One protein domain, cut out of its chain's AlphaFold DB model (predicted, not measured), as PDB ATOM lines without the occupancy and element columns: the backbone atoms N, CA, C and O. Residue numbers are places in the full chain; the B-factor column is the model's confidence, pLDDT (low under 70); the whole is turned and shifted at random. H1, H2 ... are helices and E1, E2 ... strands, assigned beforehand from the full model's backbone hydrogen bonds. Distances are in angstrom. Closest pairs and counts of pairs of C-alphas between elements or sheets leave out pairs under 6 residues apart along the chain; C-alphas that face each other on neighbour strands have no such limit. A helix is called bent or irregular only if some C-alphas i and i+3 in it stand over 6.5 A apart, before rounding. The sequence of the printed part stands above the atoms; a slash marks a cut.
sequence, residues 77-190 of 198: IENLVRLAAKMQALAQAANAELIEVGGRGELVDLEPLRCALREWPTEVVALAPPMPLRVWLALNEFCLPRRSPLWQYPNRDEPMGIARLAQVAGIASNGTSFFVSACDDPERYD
ATOM      1  N   ILE A  77      10.712  52.496  67.073       84.25
ATOM      2  CA  ILE A  77      11.308  53.493  67.971       84.25
ATOM      3  C   ILE A  77      10.240  54.126  68.871       84.25
ATOM      4  O   ILE A  77      10.440  54.225  70.080       84.25
ATOM      5  N   GLU A  78       9.083  54.507  68.328       88.38
ATOM      6  CA  GLU A  78       7.976  55.045  69.129       88.38
ATOM      7  C   GLU A  78       7.457  54.033  70.152       88.38
ATOM      8  O   GLU A  78       7.144  54.410  71.283       88.38
ATOM      9  N   ASN A  79       7.401  52.750  69.787       88.94
ATOM     10  CA  ASN A  79       6.998  51.692  70.712       88.94
ATOM     11  C   ASN A  79       7.980  51.567  71.884       88.94
ATOM     12  O   ASN A  79       7.543  51.486  73.032       88.94
ATOM     13  N   LEU A  80       9.290  51.641  71.621       89.12
ATOM     14  CA  LEU A  80      10.316  51.653  72.669       89.12
ATOM     15  C   LEU A  80      10.192  52.874  73.585       89.12
ATOM     16  O   LEU A  80      10.255  52.732  74.804       89.12
ATOM     17  N   VAL A  81       9.966  54.066  73.024       91.38
ATOM     18  CA  VAL A  81       9.789  55.297  73.814       91.38
ATOM     19  C   VAL A  81       8.550  55.204  74.707       91.38
ATOM     20  O   VAL A  81       8.613  55.530  75.893       91.38
ATOM     21  N   ARG A  82       7.426  54.710  74.173       90.44
ATOM     22  CA  ARG A  82       6.192  54.494  74.948       90.44
ATOM     23  C   ARG A  82       6.397  53.482  76.068       90.44
ATOM     24  O   ARG A  82       5.943  53.712  77.189       90.44
ATOM     25  N   LEU A  83       7.087  52.382  75.780       91.94
ATOM     26  CA  LEU A  83       7.374  51.360  76.776       91.94
ATOM     27  C   LEU A  83       8.314  51.888  77.868       91.94
ATOM     28  O   LEU A  83       8.065  51.650  79.049       91.94
ATOM     29  N   ALA A  84       9.326  52.677  77.502       92.81
ATOM     30  CA  ALA A  84      10.231  53.305  78.459       92.81
ATOM     31  C   ALA A  84       9.476  54.257  79.399       92.81
ATOM     32  O   ALA A  84       9.654  54.191  80.616       92.81
ATOM     33  N   ALA A  85       8.575  55.080  78.855       92.75
ATOM     34  CA  ALA A  85       7.730  55.969  79.648       92.75
ATOM     35  C   ALA A  85       6.804  55.189  80.602       92.75
ATOM     36  O   ALA A  85       6.682  55.544  81.775       92.75
ATOM     37  N   LYS A  86       6.201  54.085  80.134       93.31
ATOM     38  CA  LYS A  86       5.394  53.175  80.968       93.31
ATOM     39  C   LYS A  86       6.224  52.595  82.117       93.31
ATOM     40  O   LYS A  86       5.783  52.643  83.263       93.31
ATOM     41  N   MET A  87       7.423  52.084  81.833       94.06
ATOM     42  CA  MET A  87       8.328  51.551  82.855       94.06
ATOM     43  C   MET A  87       8.706  52.614  83.891       94.06
ATOM     44  O   MET A  87       8.640  52.340  85.084       94.06
ATOM     45  N   GLN A  88       9.038  53.832  83.457       93.06
ATOM     46  CA  GLN A  88       9.373  54.937  84.358       93.06
ATOM     47  C   GLN A  88       8.198  55.338  85.256       93.06
ATOM     48  O   GLN A  88       8.392  55.508  86.456       93.06
ATOM     49  N   ALA A  89       6.983  55.440  84.710       91.69
ATOM     50  CA  ALA A  89       5.794  55.778  85.492       91.69
ATOM     51  C   ALA A  89       5.484  54.707  86.553       91.69
ATOM     52  O   ALA A  89       5.227  55.027  87.712       91.69
ATOM     53  N   LEU A  90       5.568  53.427  86.177       91.75
ATOM     54  CA  LEU A  90       5.371  52.309  87.103       91.75
ATOM     55  C   LEU A  90       6.466  52.249  88.169       91.75
ATOM     56  O   LEU A  90       6.174  52.002  89.337       91.75
ATOM     57  N   ALA A  91       7.715  52.516  87.788       91.31
ATOM     58  CA  ALA A  91       8.827  52.598  88.721       91.31
ATOM     59  C   ALA A  91       8.645  53.744  89.716       91.31
ATOM     60  O   ALA A  91       8.893  53.547  90.895       91.31
ATOM     61  N   GLN A  92       8.181  54.914  89.273       90.12
ATOM     62  CA  GLN A  92       7.890  56.050  90.152       90.12
ATOM     63  C   GLN A  92       6.743  55.752  91.121       90.12
ATOM     64  O   GLN A  92       6.866  56.062  92.304       90.12
ATOM     65  N   ALA A  93       5.666  55.115  90.651       87.56
ATOM     66  CA  ALA A  93       4.563  54.686  91.509       87.56
ATOM     67  C   ALA A  93       5.046  53.686  92.571       87.56
ATOM     68  O   ALA A  93       4.837  53.899  93.763       87.56
ATOM     69  N   ALA A  94       5.799  52.662  92.155       87.81
ATOM     70  CA  ALA A  94       6.425  51.717  93.075       87.81
ATOM     71  C   ALA A  94       7.366  52.423  94.063       87.81
ATOM     72  O   ALA A  94       7.357  52.137  95.252       87.81
ATOM     73  N   ASN A  95       8.155  53.384  93.583       88.44
ATOM     74  CA  ASN A  95       9.079  54.158  94.399       88.44
ATOM     75  C   ASN A  95       8.363  54.965  95.488       88.44
ATOM     76  O   ASN A  95       8.911  55.101  96.577       88.44
ATOM     77  N   ALA A  96       7.189  55.522  95.190       85.62
ATOM     78  CA  ALA A  96       6.396  56.305  96.133       85.62
ATOM     79  C   ALA A  96       5.716  55.435  97.200       85.62
ATOM     80  O   ALA A  96       5.560  55.876  98.335       85.62
ATOM     81  N   GLU A  97       5.327  54.210  96.842       79.75
ATOM     82  CA  GLU A  97       4.672  53.264  97.752       79.75
ATOM     83  C   GLU A  97       5.659  52.408  98.556       79.75
ATOM     84  O   GLU A  97       5.286  51.849  99.584       79.75
ATOM     85  N   LEU A  98       6.917  52.302  98.115       80.94
ATOM     86  CA  LEU A  98       7.950  51.545  98.818       80.94
ATOM     87  C   LEU A  98       8.231  52.172 100.187       80.94
ATOM     88  O   LEU A  98       8.894  53.204 100.294       80.94
ATOM     89  N   ILE A  99       7.784  51.492 101.241       70.50
ATOM     90  CA  ILE A  99       8.144  51.811 102.621       70.50
ATOM     91  C   ILE A  99       9.341  50.939 103.001       70.50
ATOM     92  O   ILE A  99       9.251  49.710 103.013       70.50
ATOM     93  N   GLU A 100      10.483  51.557 103.314       63.22
ATOM     94  CA  GLU A 100      11.632  50.826 103.848       63.22
ATOM     95  C   GLU A 100      11.438  50.557 105.347       63.22
ATOM     96  O   GLU A 100      11.673  51.424 106.187       63.22
ATOM     97  N   VAL A 101      11.047  49.331 105.700       55.06
ATOM     98  CA  VAL A 101      10.983  48.868 107.094       55.06
ATOM     99  C   VAL A 101      12.138  47.900 107.335       55.06
ATOM    100  O   VAL A 101      12.209  46.820 106.747       55.06
ATOM    101  N   GLY A 102      13.110  48.294 108.167       51.75
ATOM    102  CA  GLY A 102      14.271  47.448 108.492       51.75
ATOM    103  C   GLY A 102      15.113  47.036 107.271       51.75
ATOM    104  O   GLY A 102      15.683  45.944 107.248       51.75
ATOM    105  N   GLY A 103      15.153  47.876 106.230       55.38
ATOM    106  CA  GLY A 103      15.874  47.605 104.983       55.38
ATOM    107  C   GLY A 103      15.189  46.602 104.047       55.38
ATOM    108  O   GLY A 103      15.838  46.116 103.121       55.38
ATOM    109  N   ARG A 104      13.911  46.276 104.282       53.66
ATOM    110  CA  ARG A 104      13.036  45.577 103.330       53.66
ATOM    111  C   ARG A 104      12.030  46.574 102.767       53.66
ATOM    112  O   ARG A 104      11.499  47.383 103.523       53.66
ATOM    113  N   GLY A 105      11.779  46.511 101.462       57.38
ATOM    114  CA  GLY A 105      10.635  47.196 100.870       57.38
ATOM    115  C   GLY A 105       9.378  46.437 101.269       57.38
ATOM    116  O   GLY A 105       9.155  45.330 100.782       57.38
ATOM    117  N   GLU A 106       8.598  46.971 102.203       58.69
ATOM    118  CA  GLU A 106       7.332  46.352 102.578       58.69
ATOM    119  C   GLU A 106       6.242  46.757 101.574       58.69
ATOM    120  O   GLU A 106       6.089  47.930 101.248       58.69
ATOM    121  N   LEU A 107       5.534  45.741 101.062       58.03
ATOM    122  CA  LEU A 107       4.309  45.788 100.252       58.03
ATOM    123  C   LEU A 107       4.227  46.869  99.156       58.03
ATOM    124  O   LEU A 107       3.511  47.855  99.287       58.03
ATOM    125  N   VAL A 108       4.821  46.558  97.998       68.00
ATOM    126  CA  VAL A 108       4.465  47.150  96.697       68.00
ATOM    127  C   VAL A 108       4.128  46.033  95.709       68.00
ATOM    128  O   VAL A 108       4.871  45.054  95.589       68.00
ATOM    129  N   ASP A 109       3.005  46.151  94.993       77.62
ATOM    130  CA  ASP A 109       2.696  45.252  93.875       77.62
ATOM    131  C   ASP A 109       3.594  45.607  92.686       77.62
ATOM    132  O   ASP A 109       3.283  46.482  91.883       77.62
ATOM    133  N   LEU A 110       4.742  44.935  92.587       86.75
ATOM    134  CA  LEU A 110       5.704  45.141  91.502       86.75
ATOM    135  C   LEU A 110       5.298  44.443  90.198       86.75
ATOM    136  O   LEU A 110       5.965  44.636  89.183       86.75
ATOM    137  N   GLU A 111       4.226  43.644  90.183       86.12
ATOM    138  CA  GLU A 111       3.842  42.871  88.996       86.12
ATOM    139  C   GLU A 111       3.580  43.731  87.750       86.12
ATOM    140  O   GLU A 111       4.065  43.359  86.683       86.12
ATOM    141  N   PRO A 112       2.909  44.899  87.829       88.88
ATOM    142  CA  PRO A 112       2.764  45.775  86.669       88.88
ATOM    143  C   PRO A 112       4.115  46.178  86.063       88.88
ATOM    144  O   PRO A 112       4.263  46.197  84.839       88.88
ATOM    145  N   LEU A 113       5.113  46.455  86.911       91.50
ATOM    146  CA  LEU A 113       6.465  46.798  86.476       91.50
ATOM    147  C   LEU A 113       7.193  45.579  85.893       91.50
ATOM    148  O   LEU A 113       7.831  45.706  84.851       91.50
ATOM    149  N   ARG A 114       7.037  44.388  86.487       90.62
ATOM    150  CA  ARG A 114       7.569  43.133  85.923       90.62
ATOM    151  C   ARG A 114       6.977  42.830  84.548       90.62
ATOM    152  O   ARG A 114       7.717  42.463  83.643       90.62
ATOM    153  N   CYS A 115       5.674  43.034  84.351       89.50
ATOM    154  CA  CYS A 115       5.032  42.897  83.042       89.50
ATOM    155  C   CYS A 115       5.633  43.860  82.012       89.50
ATOM    156  O   CYS A 115       5.976  43.434  80.915       89.50
ATOM    157  N   ALA A 116       5.825  45.132  82.375       91.00
ATOM    158  CA  ALA A 116       6.455  46.107  81.487       91.00
ATOM    159  C   ALA A 116       7.915  45.744  81.154       91.00
ATOM    160  O   ALA A 116       8.342  45.916  80.017       91.00
ATOM    161  N   LEU A 117       8.665  45.193  82.115       91.25
ATOM    162  CA  LEU A 117      10.024  44.694  81.890       91.25
ATOM    163  C   LEU A 117      10.049  43.503  80.917       91.25
ATOM    164  O   LEU A 117      10.916  43.456  80.052       91.25
ATOM    165  N   ARG A 118       9.084  42.576  81.003       90.56
ATOM    166  CA  ARG A 118       8.966  41.434  80.071       90.56
ATOM    167  C   ARG A 118       8.621  41.856  78.640       90.56
ATOM    168  O   ARG A 118       8.958  41.141  77.704       90.56
ATOM    169  N   GLU A 119       7.937  42.986  78.475       88.88
ATOM    170  CA  GLU A 119       7.645  43.576  77.162       88.88
ATOM    171  C   GLU A 119       8.890  44.229  76.528       88.88
ATOM    172  O   GLU A 119       8.885  44.516  75.330       88.88
ATOM    173  N   TRP A 120       9.957  44.482  77.302       90.00
ATOM    174  CA  TRP A 120      11.174  45.124  76.803       90.00
ATOM    175  C   TRP A 120      12.006  44.156  75.948       90.00
ATOM    176  O   TRP A 120      12.284  43.041  76.399       90.00
ATOM    177  N   PRO A 121      12.476  44.555  74.751       86.88
ATOM    178  CA  PRO A 121      13.216  43.633  73.898       86.88
ATOM    179  C   PRO A 121      14.593  43.298  74.478       86.88
ATOM    180  O   PRO A 121      15.351  44.175  74.911       86.88
ATOM    181  N   THR A 122      14.926  42.007  74.469       81.62
ATOM    182  CA  THR A 122      16.149  41.476  75.089       81.62
ATOM    183  C   THR A 122      17.436  42.003  74.445       81.62
ATOM    184  O   THR A 122      18.455  42.155  75.117       81.62
ATOM    185  N   GLU A 123      17.373  42.354  73.161       82.44
ATOM    186  CA  GLU A 123      18.474  42.859  72.338       82.44
ATOM    187  C   GLU A 123      18.921  44.262  72.767       82.44
ATOM    188  O   GLU A 123      20.065  44.652  72.544       82.44
ATOM    189  N   VAL A 124      18.024  45.021  73.406       86.31
ATOM    190  CA  VAL A 124      18.248  46.416  73.811       86.31
ATOM    191  C   VAL A 124      18.067  46.623  75.315       86.31
ATOM    192  O   VAL A 124      17.780  47.727  75.771       86.31
ATOM    193  N   VAL A 125      18.275  45.584  76.129       84.38
ATOM    194  CA  VAL A 125      18.196  45.662  77.606       84.38
ATOM    195  C   VAL A 125      19.120  46.730  78.191       84.38
ATOM    196  O   VAL A 125      18.767  47.390  79.165       84.38
ATOM    197  N   ALA A 126      20.282  46.963  77.576       83.06
ATOM    198  CA  ALA A 126      21.202  48.018  78.001       83.06
ATOM    199  C   ALA A 126      20.604  49.436  77.880       83.06
ATOM    200  O   ALA A 126      21.066  50.345  78.565       83.06
ATOM    201  N   LEU A 127      19.581  49.612  77.035       86.31
ATOM    202  CA  LEU A 127      18.856  50.869  76.835       86.31
ATOM    203  C   LEU A 127      17.606  50.987  77.718       86.31
ATOM    204  O   LEU A 127      16.871  51.965  77.588       86.31
ATOM    205  N   ALA A 128      17.341  50.007  78.590       88.06
ATOM    206  CA  ALA A 128      16.233  50.092  79.529       88.06
ATOM    207  C   ALA A 128      16.353  51.375  80.372       88.06
ATOM    208  O   ALA A 128      17.459  51.730  80.803       88.06
ATOM    209  N   PRO A 129      15.238  52.086  80.616       91.56
ATOM    210  CA  PRO A 129      15.282  53.344  81.343       91.56
ATOM    211  C   PRO A 129      15.840  53.140  82.762       91.56
ATOM    212  O   PRO A 129      15.528  52.135  83.409       91.56
ATOM    213  N   PRO A 130      16.646  54.090  83.276       93.38
ATOM    214  CA  PRO A 130      17.140  54.017  84.641       93.38
ATOM    215  C   PRO A 130      15.981  54.162  85.630       93.38
ATOM    216  O   PRO A 130      15.031  54.914  85.398       93.38
ATOM    217  N   MET A 131      16.077  53.451  86.749       93.81
ATOM    218  CA  MET A 131      15.081  53.456  87.824       93.81
ATOM    219  C   MET A 131      15.783  53.600  89.177       93.81
ATOM    220  O   MET A 131      16.949  53.210  89.281       93.81
ATOM    221  N   PRO A 132      15.115  54.138  90.213       92.69
ATOM    222  CA  PRO A 132      15.703  54.260  91.544       92.69
ATOM    223  C   PRO A 132      16.261  52.923  92.044       92.69
ATOM    224  O   PRO A 132      15.612  51.881  91.905       92.69
ATOM    225  N   LEU A 133      17.454  52.941  92.643       91.44
ATOM    226  CA  LEU A 133      18.122  51.730  93.126       91.44
ATOM    227  C   LEU A 133      17.233  50.895  94.065       91.44
ATOM    228  O   LEU A 133      17.225  49.669  93.963       91.44
ATOM    229  N   ARG A 134      16.429  51.520  94.932       89.31
ATOM    230  CA  ARG A 134      15.503  50.784  95.812       89.31
ATOM    231  C   ARG A 134      14.461  49.958  95.059       89.31
ATOM    232  O   ARG A 134      14.136  48.858  95.498       89.31
ATOM    233  N   VAL A 135      13.993  50.430  93.902       91.12
ATOM    234  CA  VAL A 135      13.065  49.678  93.041       91.12
ATOM    235  C   VAL A 135      13.775  48.464  92.444       91.12
ATOM    236  O   VAL A 135      13.232  47.360  92.458       91.12
ATOM    237  N   TRP A 136      15.021  48.628  91.991       91.56
ATOM    238  CA  TRP A 136      15.836  47.512  91.506       91.56
ATOM    239  C   TRP A 136      16.102  46.457  92.575       91.56
ATOM    240  O   TRP A 136      15.993  45.263  92.292       91.56
ATOM    241  N   LEU A 137      16.423  46.887  93.796       89.19
ATOM    242  CA  LEU A 137      16.618  45.999  94.939       89.19
ATOM    243  C   LEU A 137      15.340  45.225  95.264       89.19
ATOM    244  O   LEU A 137      15.406  44.013  95.436       89.19
ATOM    245  N   ALA A 138      14.181  45.890  95.276       87.12
ATOM    246  CA  ALA A 138      12.896  45.243  95.532       87.12
ATOM    247  C   ALA A 138      12.528  44.221  94.437       87.12
ATOM    248  O   ALA A 138      12.086  43.111  94.734       87.12
ATOM    249  N   LEU A 139      12.784  44.542  93.164       88.50
ATOM    250  CA  LEU A 139      12.582  43.612  92.047       88.50
ATOM    251  C   LEU A 139      13.491  42.376  92.127       88.50
ATOM    252  O   LEU A 139      13.102  41.305  91.662       88.50
ATOM    253  N   ASN A 140      14.676  42.506  92.721       87.31
ATOM    254  CA  ASN A 140      15.695  41.458  92.754       87.31
ATOM    255  C   ASN A 140      15.933  40.869  94.156       87.31
ATOM    256  O   ASN A 140      16.883  40.107  94.327       87.31
ATOM    257  N   GLU A 141      15.101  41.185  95.155       84.19
ATOM    258  CA  GLU A 141      15.359  40.833  96.563       84.19
ATOM    259  C   GLU A 141      15.581  39.325  96.765       84.19
ATOM    260  O   GLU A 141      16.411  38.921  97.576       84.19
ATOM    261  N   PHE A 142      14.873  38.493  96.000       76.81
ATOM    262  CA  PHE A 142      14.943  37.035  96.104       76.81
ATOM    263  C   PHE A 142      16.230  36.433  95.515       76.81
ATOM    264  O   PHE A 142      16.687  35.399  95.997       76.81
ATOM    265  N   CYS A 143      16.828  37.080  94.510       77.44
ATOM    266  CA  CYS A 143      18.067  36.628  93.866       77.44
ATOM    267  C   CYS A 143      19.318  37.317  94.420       77.44
ATOM    268  O   CYS A 143      20.427  36.816  94.233       77.44
ATOM    269  N   LEU A 144      19.177  38.476  95.072       80.25
ATOM    270  CA  LEU A 144      20.313  39.269  95.528       80.25
ATOM    271  C   LEU A 144      20.761  38.895  96.946       80.25
ATOM    272  O   LEU A 144      20.023  39.121  97.907       80.25
ATOM    273  N   PRO A 145      22.018  38.446  97.136       80.00
ATOM    274  CA  PRO A 145      22.556  38.215  98.469       80.00
ATOM    275  C   PRO A 145      22.551  39.504  99.292       80.00
ATOM    276  O   PRO A 145      22.959  40.554  98.797       80.00
ATOM    277  N   ARG A 146      22.206  39.434 100.586       78.31
ATOM    278  CA  ARG A 146      22.230  40.612 101.485       78.31
ATOM    279  C   ARG A 146      23.608  41.253 101.652       78.31
ATOM    280  O   ARG A 146      23.706  42.407 102.046       78.31
ATOM    281  N   ARG A 147      24.675  40.513 101.343       81.94
ATOM    282  CA  ARG A 147      26.055  41.020 101.332       81.94
ATOM    283  C   ARG A 147      26.422  41.757 100.041       81.94
ATOM    284  O   ARG A 147      27.538  42.253  99.951       81.94
ATOM    285  N   SER A 148      25.521  41.815  99.056       84.44
ATOM    286  CA  SER A 148      25.761  42.538  97.807       84.44
ATOM    287  C   SER A 148      26.084  44.013  98.091       84.44
ATOM    288  O   SER A 148      25.383  44.629  98.903       84.44
ATOM    289  N   PRO A 149      27.082  44.607  97.408       88.31
ATOM    290  CA  PRO A 149      27.402  46.029  97.538       88.31
ATOM    291  C   PRO A 149      26.208  46.946  97.249       88.31
ATOM    292  O   PRO A 149      26.116  48.033  97.810       88.31
ATOM    293  N   LEU A 150      25.251  46.485  96.433       87.56
ATOM    294  CA  LEU A 150      24.024  47.221  96.123       87.56
ATOM    295  C   LEU A 150      23.175  47.514  97.374       87.56
ATOM    296  O   LEU A 150      22.558  48.570  97.451       87.56
ATOM    297  N   TRP A 151      23.174  46.626  98.377       85.25
ATOM    298  CA  TRP A 151      22.444  46.856  99.634       85.25
ATOM    299  C   TRP A 151      23.111  47.899 100.536       85.25
ATOM    300  O   TRP A 151      22.428  48.521 101.353       85.25
ATOM    301  N   GLN A 152      24.426  48.072 100.391       86.00
ATOM    302  CA  GLN A 152      25.254  49.009 101.159       86.00
ATOM    303  C   GLN A 152      25.418  50.356 100.447       86.00
ATOM    304  O   GLN A 152      26.056  51.264 100.977       86.00
ATOM    305  N   TYR A 153      24.869  50.489  99.240       88.94
ATOM    306  CA  TYR A 153      25.004  51.695  98.448       88.94
ATOM    307  C   TYR A 153      24.279  52.872  99.132       88.94
ATOM    308  O   TYR A 153      23.119  52.721  99.533       88.94
ATOM    309  N   PRO A 154      24.936  54.039  99.283       85.19
ATOM    310  CA  PRO A 154      24.465  55.103 100.169       85.19
ATOM    311  C   PRO A 154      23.224  55.836  99.649       85.19
ATOM    312  O   PRO A 154      22.401  56.274 100.448       85.19
ATOM    313  N   ASN A 155      23.069  55.968  98.328       89.19
ATOM    314  CA  ASN A 155      21.935  56.666  97.726       89.19
ATOM    315  C   ASN A 155      20.990  55.684  97.028       89.19
ATOM    316  O   ASN A 155      21.211  55.286  95.886       89.19
ATOM    317  N   ARG A 156      19.918  55.294  97.721       86.62
ATOM    318  CA  ARG A 156      18.931  54.335  97.205       86.62
ATOM    319  C   ARG A 156      17.902  54.942  96.249       86.62
ATOM    320  O   ARG A 156      17.216  54.199  95.549       86.62
ATOM    321  N   ASP A 157      17.821  56.264  96.196       88.00
ATOM    322  CA  ASP A 157      16.961  57.007  95.274       88.00
ATOM    323  C   ASP A 157      17.646  57.316  93.939       88.00
ATOM    324  O   ASP A 157      16.987  57.742  92.990       88.00
ATOM    325  N   GLU A 158      18.958  57.083  93.844       90.62
ATOM    326  CA  GLU A 158      19.720  57.334  92.625       90.62
ATOM    327  C   GLU A 158      19.130  56.532  91.449       90.62
ATOM    328  O   GLU A 158      19.011  55.302  91.544       90.62
ATOM    329  N   PRO A 159      18.762  57.192  90.332       92.88
ATOM    330  CA  PRO A 159      18.301  56.499  89.142       92.88
ATOM    331  C   PRO A 159      19.470  55.732  88.521       92.88
ATOM    332  O   PRO A 159      20.430  56.316  88.022       92.88
ATOM    333  N   MET A 160      19.374  54.406  88.534       92.75
ATOM    334  CA  MET A 160      20.433  53.509  88.095       92.75
ATOM    335  C   MET A 160      19.969  52.673  86.899       92.75
ATOM    336  O   MET A 160      18.879  52.099  86.902       92.75
ATOM    337  N   GLY A 161      20.794  52.625  85.853       90.56
ATOM    338  CA  GLY A 161      20.609  51.721  84.715       90.56
ATOM    339  C   GLY A 161      21.289  50.366  84.936       90.56
ATOM    340  O   GLY A 161      22.125  50.214  85.830       90.56
ATOM    341  N   ILE A 162      20.986  49.393  84.073       88.44
ATOM    342  CA  ILE A 162      21.497  48.012  84.164       88.44
ATOM    343  C   ILE A 162      23.032  47.938  84.191       88.44
ATOM    344  O   ILE A 162      23.604  47.244  85.032       88.44
ATOM    345  N   ALA A 163      23.714  48.695  83.327       86.62
ATOM    346  CA  ALA A 163      25.178  48.702  83.276       86.62
ATOM    347  C   ALA A 163      25.806  49.202  84.591       86.62
ATOM    348  O   ALA A 163      26.797  48.651  85.071       86.62
ATOM    349  N   ARG A 164      25.198  50.223  85.209       89.56
ATOM    350  CA  ARG A 164      25.673  50.780  86.478       89.56
ATOM    351  C   ARG A 164      25.401  49.830  87.646       89.56
ATOM    352  O   ARG A 164      26.279  49.674  88.490       89.56
ATOM    353  N   LEU A 165      24.259  49.136  87.658       89.00
ATOM    354  CA  LEU A 165      23.973  48.081  88.642       89.00
ATOM    355  C   LEU A 165      25.024  46.971  88.602       89.00
ATOM    356  O   LEU A 165      25.539  46.580  89.647       89.00
ATOM    357  N   ALA A 166      25.375  46.496  87.403       86.62
ATOM    358  CA  ALA A 166      26.395  45.467  87.229       86.62
ATOM    359  C   ALA A 166      27.761  45.913  87.759       86.62
ATOM    360  O   ALA A 166      28.413  45.167  88.494       86.62
ATOM    361  N   GLN A 167      28.146  47.157  87.456       88.06
ATOM    362  CA  GLN A 167      29.388  47.753  87.939       88.06
ATOM    363  C   GLN A 167      29.430  47.823  89.470       88.06
ATOM    364  O   GLN A 167      30.422  47.416  90.071       88.06
ATOM    365  N   VAL A 168      28.364  48.315  90.110       88.38
ATOM    366  CA  VAL A 168      28.300  48.429  91.577       88.38
ATOM    367  C   VAL A 168      28.269  47.051  92.235       88.38
ATOM    368  O   VAL A 168      28.916  46.842  93.256       88.38
ATOM    369  N   ALA A 169      27.568  46.084  91.643       84.44
ATOM    370  CA  ALA A 169      27.518  44.715  92.142       84.44
ATOM    371  C   ALA A 169      28.826  43.926  91.941       84.44
ATOM    372  O   ALA A 169      28.933  42.811  92.451       84.44
ATOM    373  N   GLY A 170      29.801  44.471  91.204       82.00
ATOM    374  CA  GLY A 170      31.062  43.793  90.900       82.00
ATOM    375  C   GLY A 170      30.900  42.596  89.959       82.00
ATOM    376  O   GLY A 170      31.708  41.670  89.998       82.00
ATOM    377  N   ILE A 171      29.849  42.582  89.132       74.75
ATOM    378  CA  ILE A 171      29.588  41.492  88.189       74.75
ATOM    379  C   ILE A 171      30.212  41.858  86.840       74.75
ATOM    380  O   ILE A 171      29.893  42.892  86.266       74.75
ATOM    381  N   ALA A 172      31.066  40.981  86.305       60.44
ATOM    382  CA  ALA A 172      31.757  41.197  85.026       60.44
ATOM    383  C   ALA A 172      30.835  41.145  83.786       60.44
ATOM    384  O   ALA A 172      31.266  41.464  82.681       60.44
ATOM    385  N   SER A 173      29.577  40.725  83.950       66.44
ATOM    386  CA  SER A 173      28.586  40.706  82.870       66.44
ATOM    387  C   SER A 173      27.964  42.088  82.660       66.44
ATOM    388  O   SER A 173      27.946  42.926  83.555       66.44
ATOM    389  N   ASN A 174      27.376  42.303  81.486       66.38
ATOM    390  CA  ASN A 174      26.644  43.517  81.106       66.38
ATOM    391  C   ASN A 174      25.365  43.795  81.934       66.38
ATOM    392  O   ASN A 174      24.602  44.693  81.587       66.38
ATOM    393  N   GLY A 175      25.106  43.029  82.998       69.25
ATOM    394  CA  GLY A 175      23.966  43.214  83.894       69.25
ATOM    395  C   GLY A 175      22.652  42.604  83.414       69.25
ATOM    396  O   GLY A 175      21.655  42.723  84.122       69.25
ATOM    397  N   THR A 176      22.614  41.908  82.272       76.88
ATOM    398  CA  THR A 176      21.383  41.266  81.767       76.88
ATOM    399  C   THR A 176      20.765  40.302  82.786       76.88
ATOM    400  O   THR A 176      19.545  40.191  82.862       76.88
ATOM    401  N   SER A 177      21.575  39.673  83.641       76.88
ATOM    402  CA  SER A 177      21.113  38.817  84.744       76.88
ATOM    403  C   SER A 177      20.211  39.543  85.750       76.88
ATOM    404  O   SER A 177      19.236  38.952  86.216       76.88
ATOM    405  N   PHE A 178      20.470  40.824  86.035       81.88
ATOM    406  CA  PHE A 178      19.588  41.658  86.860       81.88
ATOM    407  C   PHE A 178      18.264  41.939  86.168       81.88
ATOM    408  O   PHE A 178      17.218  41.911  86.806       81.88
ATOM    409  N   PHE A 179      18.304  42.204  84.864       84.50
ATOM    410  CA  PHE A 179      17.094  42.475  84.102       84.50
ATOM    411  C   PHE A 179      16.190  41.237  84.037       84.50
ATOM    412  O   PHE A 179      14.999  41.322  84.317       84.50
ATOM    413  N   VAL A 180      16.770  40.071  83.742       83.12
ATOM    414  CA  VAL A 180      16.043  38.795  83.692       83.12
ATOM    415  C   VAL A 180      15.468  38.439  85.065       83.12
ATOM    416  O   VAL A 180      14.282  38.145  85.171       83.12
ATOM    417  N   SER A 181      16.260  38.565  86.132       83.56
ATOM    418  CA  SER A 181      15.781  38.322  87.503       83.56
ATOM    419  C   SER A 181      14.683  39.312  87.917       83.56
ATOM    420  O   SER A 181      13.721  38.946  88.589       83.56
ATOM    421  N   ALA A 182      14.756  40.564  87.458       87.00
ATOM    422  CA  ALA A 182      13.702  41.555  87.656       87.00
ATOM    423  C   ALA A 182      12.416  41.252  86.860       87.00
ATOM    424  O   ALA A 182      11.350  41.750  87.217       87.00
ATOM    425  N   CYS A 183      12.466  40.425  85.817       86.25
ATOM    426  CA  CYS A 183      11.269  39.965  85.106       86.25
ATOM    427  C   CYS A 183      10.563  38.803  85.826       86.25
ATOM    428  O   CYS A 183       9.348  38.625  85.667       86.25
ATOM    429  N   ASP A 184      11.317  38.020  86.599       80.38
ATOM    430  CA  ASP A 184      10.854  36.781  87.225       80.38
ATOM    431  C   ASP A 184       9.963  37.025  88.454       80.38
ATOM    432  O   ASP A 184      10.168  37.960  89.226       80.38
ATOM    433  N   ASP A 185       8.950  36.173  88.644       67.19
ATOM    434  CA  ASP A 185       8.096  36.214  89.837       67.19
ATOM    435  C   ASP A 185       8.778  35.430  90.979       67.19
ATOM    436  O   ASP A 185       9.053  34.237  90.806       67.19
ATOM    437  N   PRO A 186       9.030  36.039  92.154       62.38
ATOM    438  CA  PRO A 186       9.568  35.324  93.311       62.38
ATOM    439  C   PRO A 186       8.702  34.133  93.758       62.38
ATOM    440  O   PRO A 186       9.238  33.181  94.320       62.38
ATOM    441  N   GLU A 187       7.389  34.120  93.481       58.44
ATOM    442  CA  GLU A 187       6.513  32.972  93.784       58.44
ATOM    443  C   GLU A 187       6.776  31.757  92.877       58.44
ATOM    444  O   GLU A 187       6.424  30.633  93.236       58.44
ATOM    445  N   ARG A 188       7.442  31.947  91.729       53.41
ATOM    446  CA  ARG A 188       7.857  30.858  90.831       53.41
ATOM    447  C   ARG A 188       9.023  30.039  91.401       53.41
ATOM    448  O   ARG A 188       9.195  28.881  91.029       53.41
ATOM    449  N   TYR A 189       9.783  30.634  92.324       51.81
ATOM    450  CA  TYR A 189      10.924  30.031  93.020       51.81
ATOM    451  C   TYR A 189      10.620  29.703  94.490       51.81
ATOM    452  O   TYR A 189      11.541  29.419  95.260       51.81
ATOM    453  N   ASP A 190       9.344  29.715  94.901       52.75
ATOM    454  CA  ASP A 190       8.961  29.166  96.201       52.75
ATOM    455  C   ASP A 190       9.228  27.654  96.177       52.75
ATOM    456  O   ASP A 190       8.462  26.863  95.628       52.75
TER     457      ASP A 190
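AT A GLANCE: This is residues 77 to 190 of the 198 residues of the protein "HTH cro/C1-type domain-containing protein" of Acidovorax caeni (UniProt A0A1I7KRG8). One long helix, H1, runs along one side of a cluster of short helices, with H2 folded back beside it; H4 and H7, the two helices nearest the middle, meet near their last residues in a corner, H3, H5 and H6 make the side away from H1, and a small hairpin, E1 and E2, lies past the last residue of H1. H8, at the end of the printed part, touches no helix. The printed part has 114 residues, with eight named helices and two strands in the order H1 E1 E2 H2 H3 H4 H5 H6 H7 H8; the sheet has the order E1 - E2, antiparallel, and the class is mostly helix. The whole is compact, with a radius of gyration of the C-alphas of 13.2 A and spans of 40 by 32 by 30 A.

IN THESE COORDINATES: H1, residues 77 to 97, begins at C-alpha 77 (11.308, 53.493, 67.971) and is 30.5 A long. E1 is residues 99 to 101 and E2 residues 104 to 106. H2, residues 111 to 118, is 10.4 A long. H3, residues 122 to 127, is irregular: C-alphas 123 and 126 are 8.1 A apart. H4 is residues 133 to 140, 10.6 A long, with C-alpha 133 at (18.122, 51.730, 93.126). H5 is residues 149 to 152, H6 residues 162 to 169, 10.5 A, and H7 residues 176 to 183, 10.7 A. H8, residues 186 to 189, ends at C-alpha 189 (10.924, 30.031, 93.020).

HOW THE PARTS SIT: H7 is the hub, touching four helices. It touches H4 about perpendicular at 75 degrees, the closest C-alphas being Leu 139 and Ala 182, 5.0 A. It touches H2 at a steep tilt of 38 degrees, opposite ways, Arg 114 and Cys 183 closest at 4.9 A between C-alphas. H7 and H6 touch at 75 degrees, about perpendicular, the closest C-alphas being Ile 162 and Phe 179, 7.1 A. H7 and H3 only just touch, with 3 pairs of C-alphas within 8 A, Val 125 and Thr 176 closest at 6.8 A. H1, with residues 83 to 91 alone, touches H2 at a shallow tilt of 30 degrees, opposite ways; the closest C-alphas, Leu 90 and Leu 113, are 5.7 A apart. H5 touches H6, the C-alphas of Pro 149 and Ala 169 closest at 5.6 A. In the hairpin E1 and E2, N 106 and O 99 are 2.9 A apart, within hydrogen-bond range. Every O i to N i+4 pair is within hydrogen-bond range in H1, H2, H4, H6 and H7; in H3 it is 0 of 2, with 1 of 3 O i to N i+3 pairs within range, and H5 and H8 are too short for an O i to N i+4 pair.

THE WHOLE: The two C-alphas farthest apart, Ile 77 and Gly 102, are 41.1 A apart. The printed part has no cut, and no link is long. The mean pLDDT of the printed part is 82.3; residues 100 to 108, 172 to 175 and 185 to 190 are under 70.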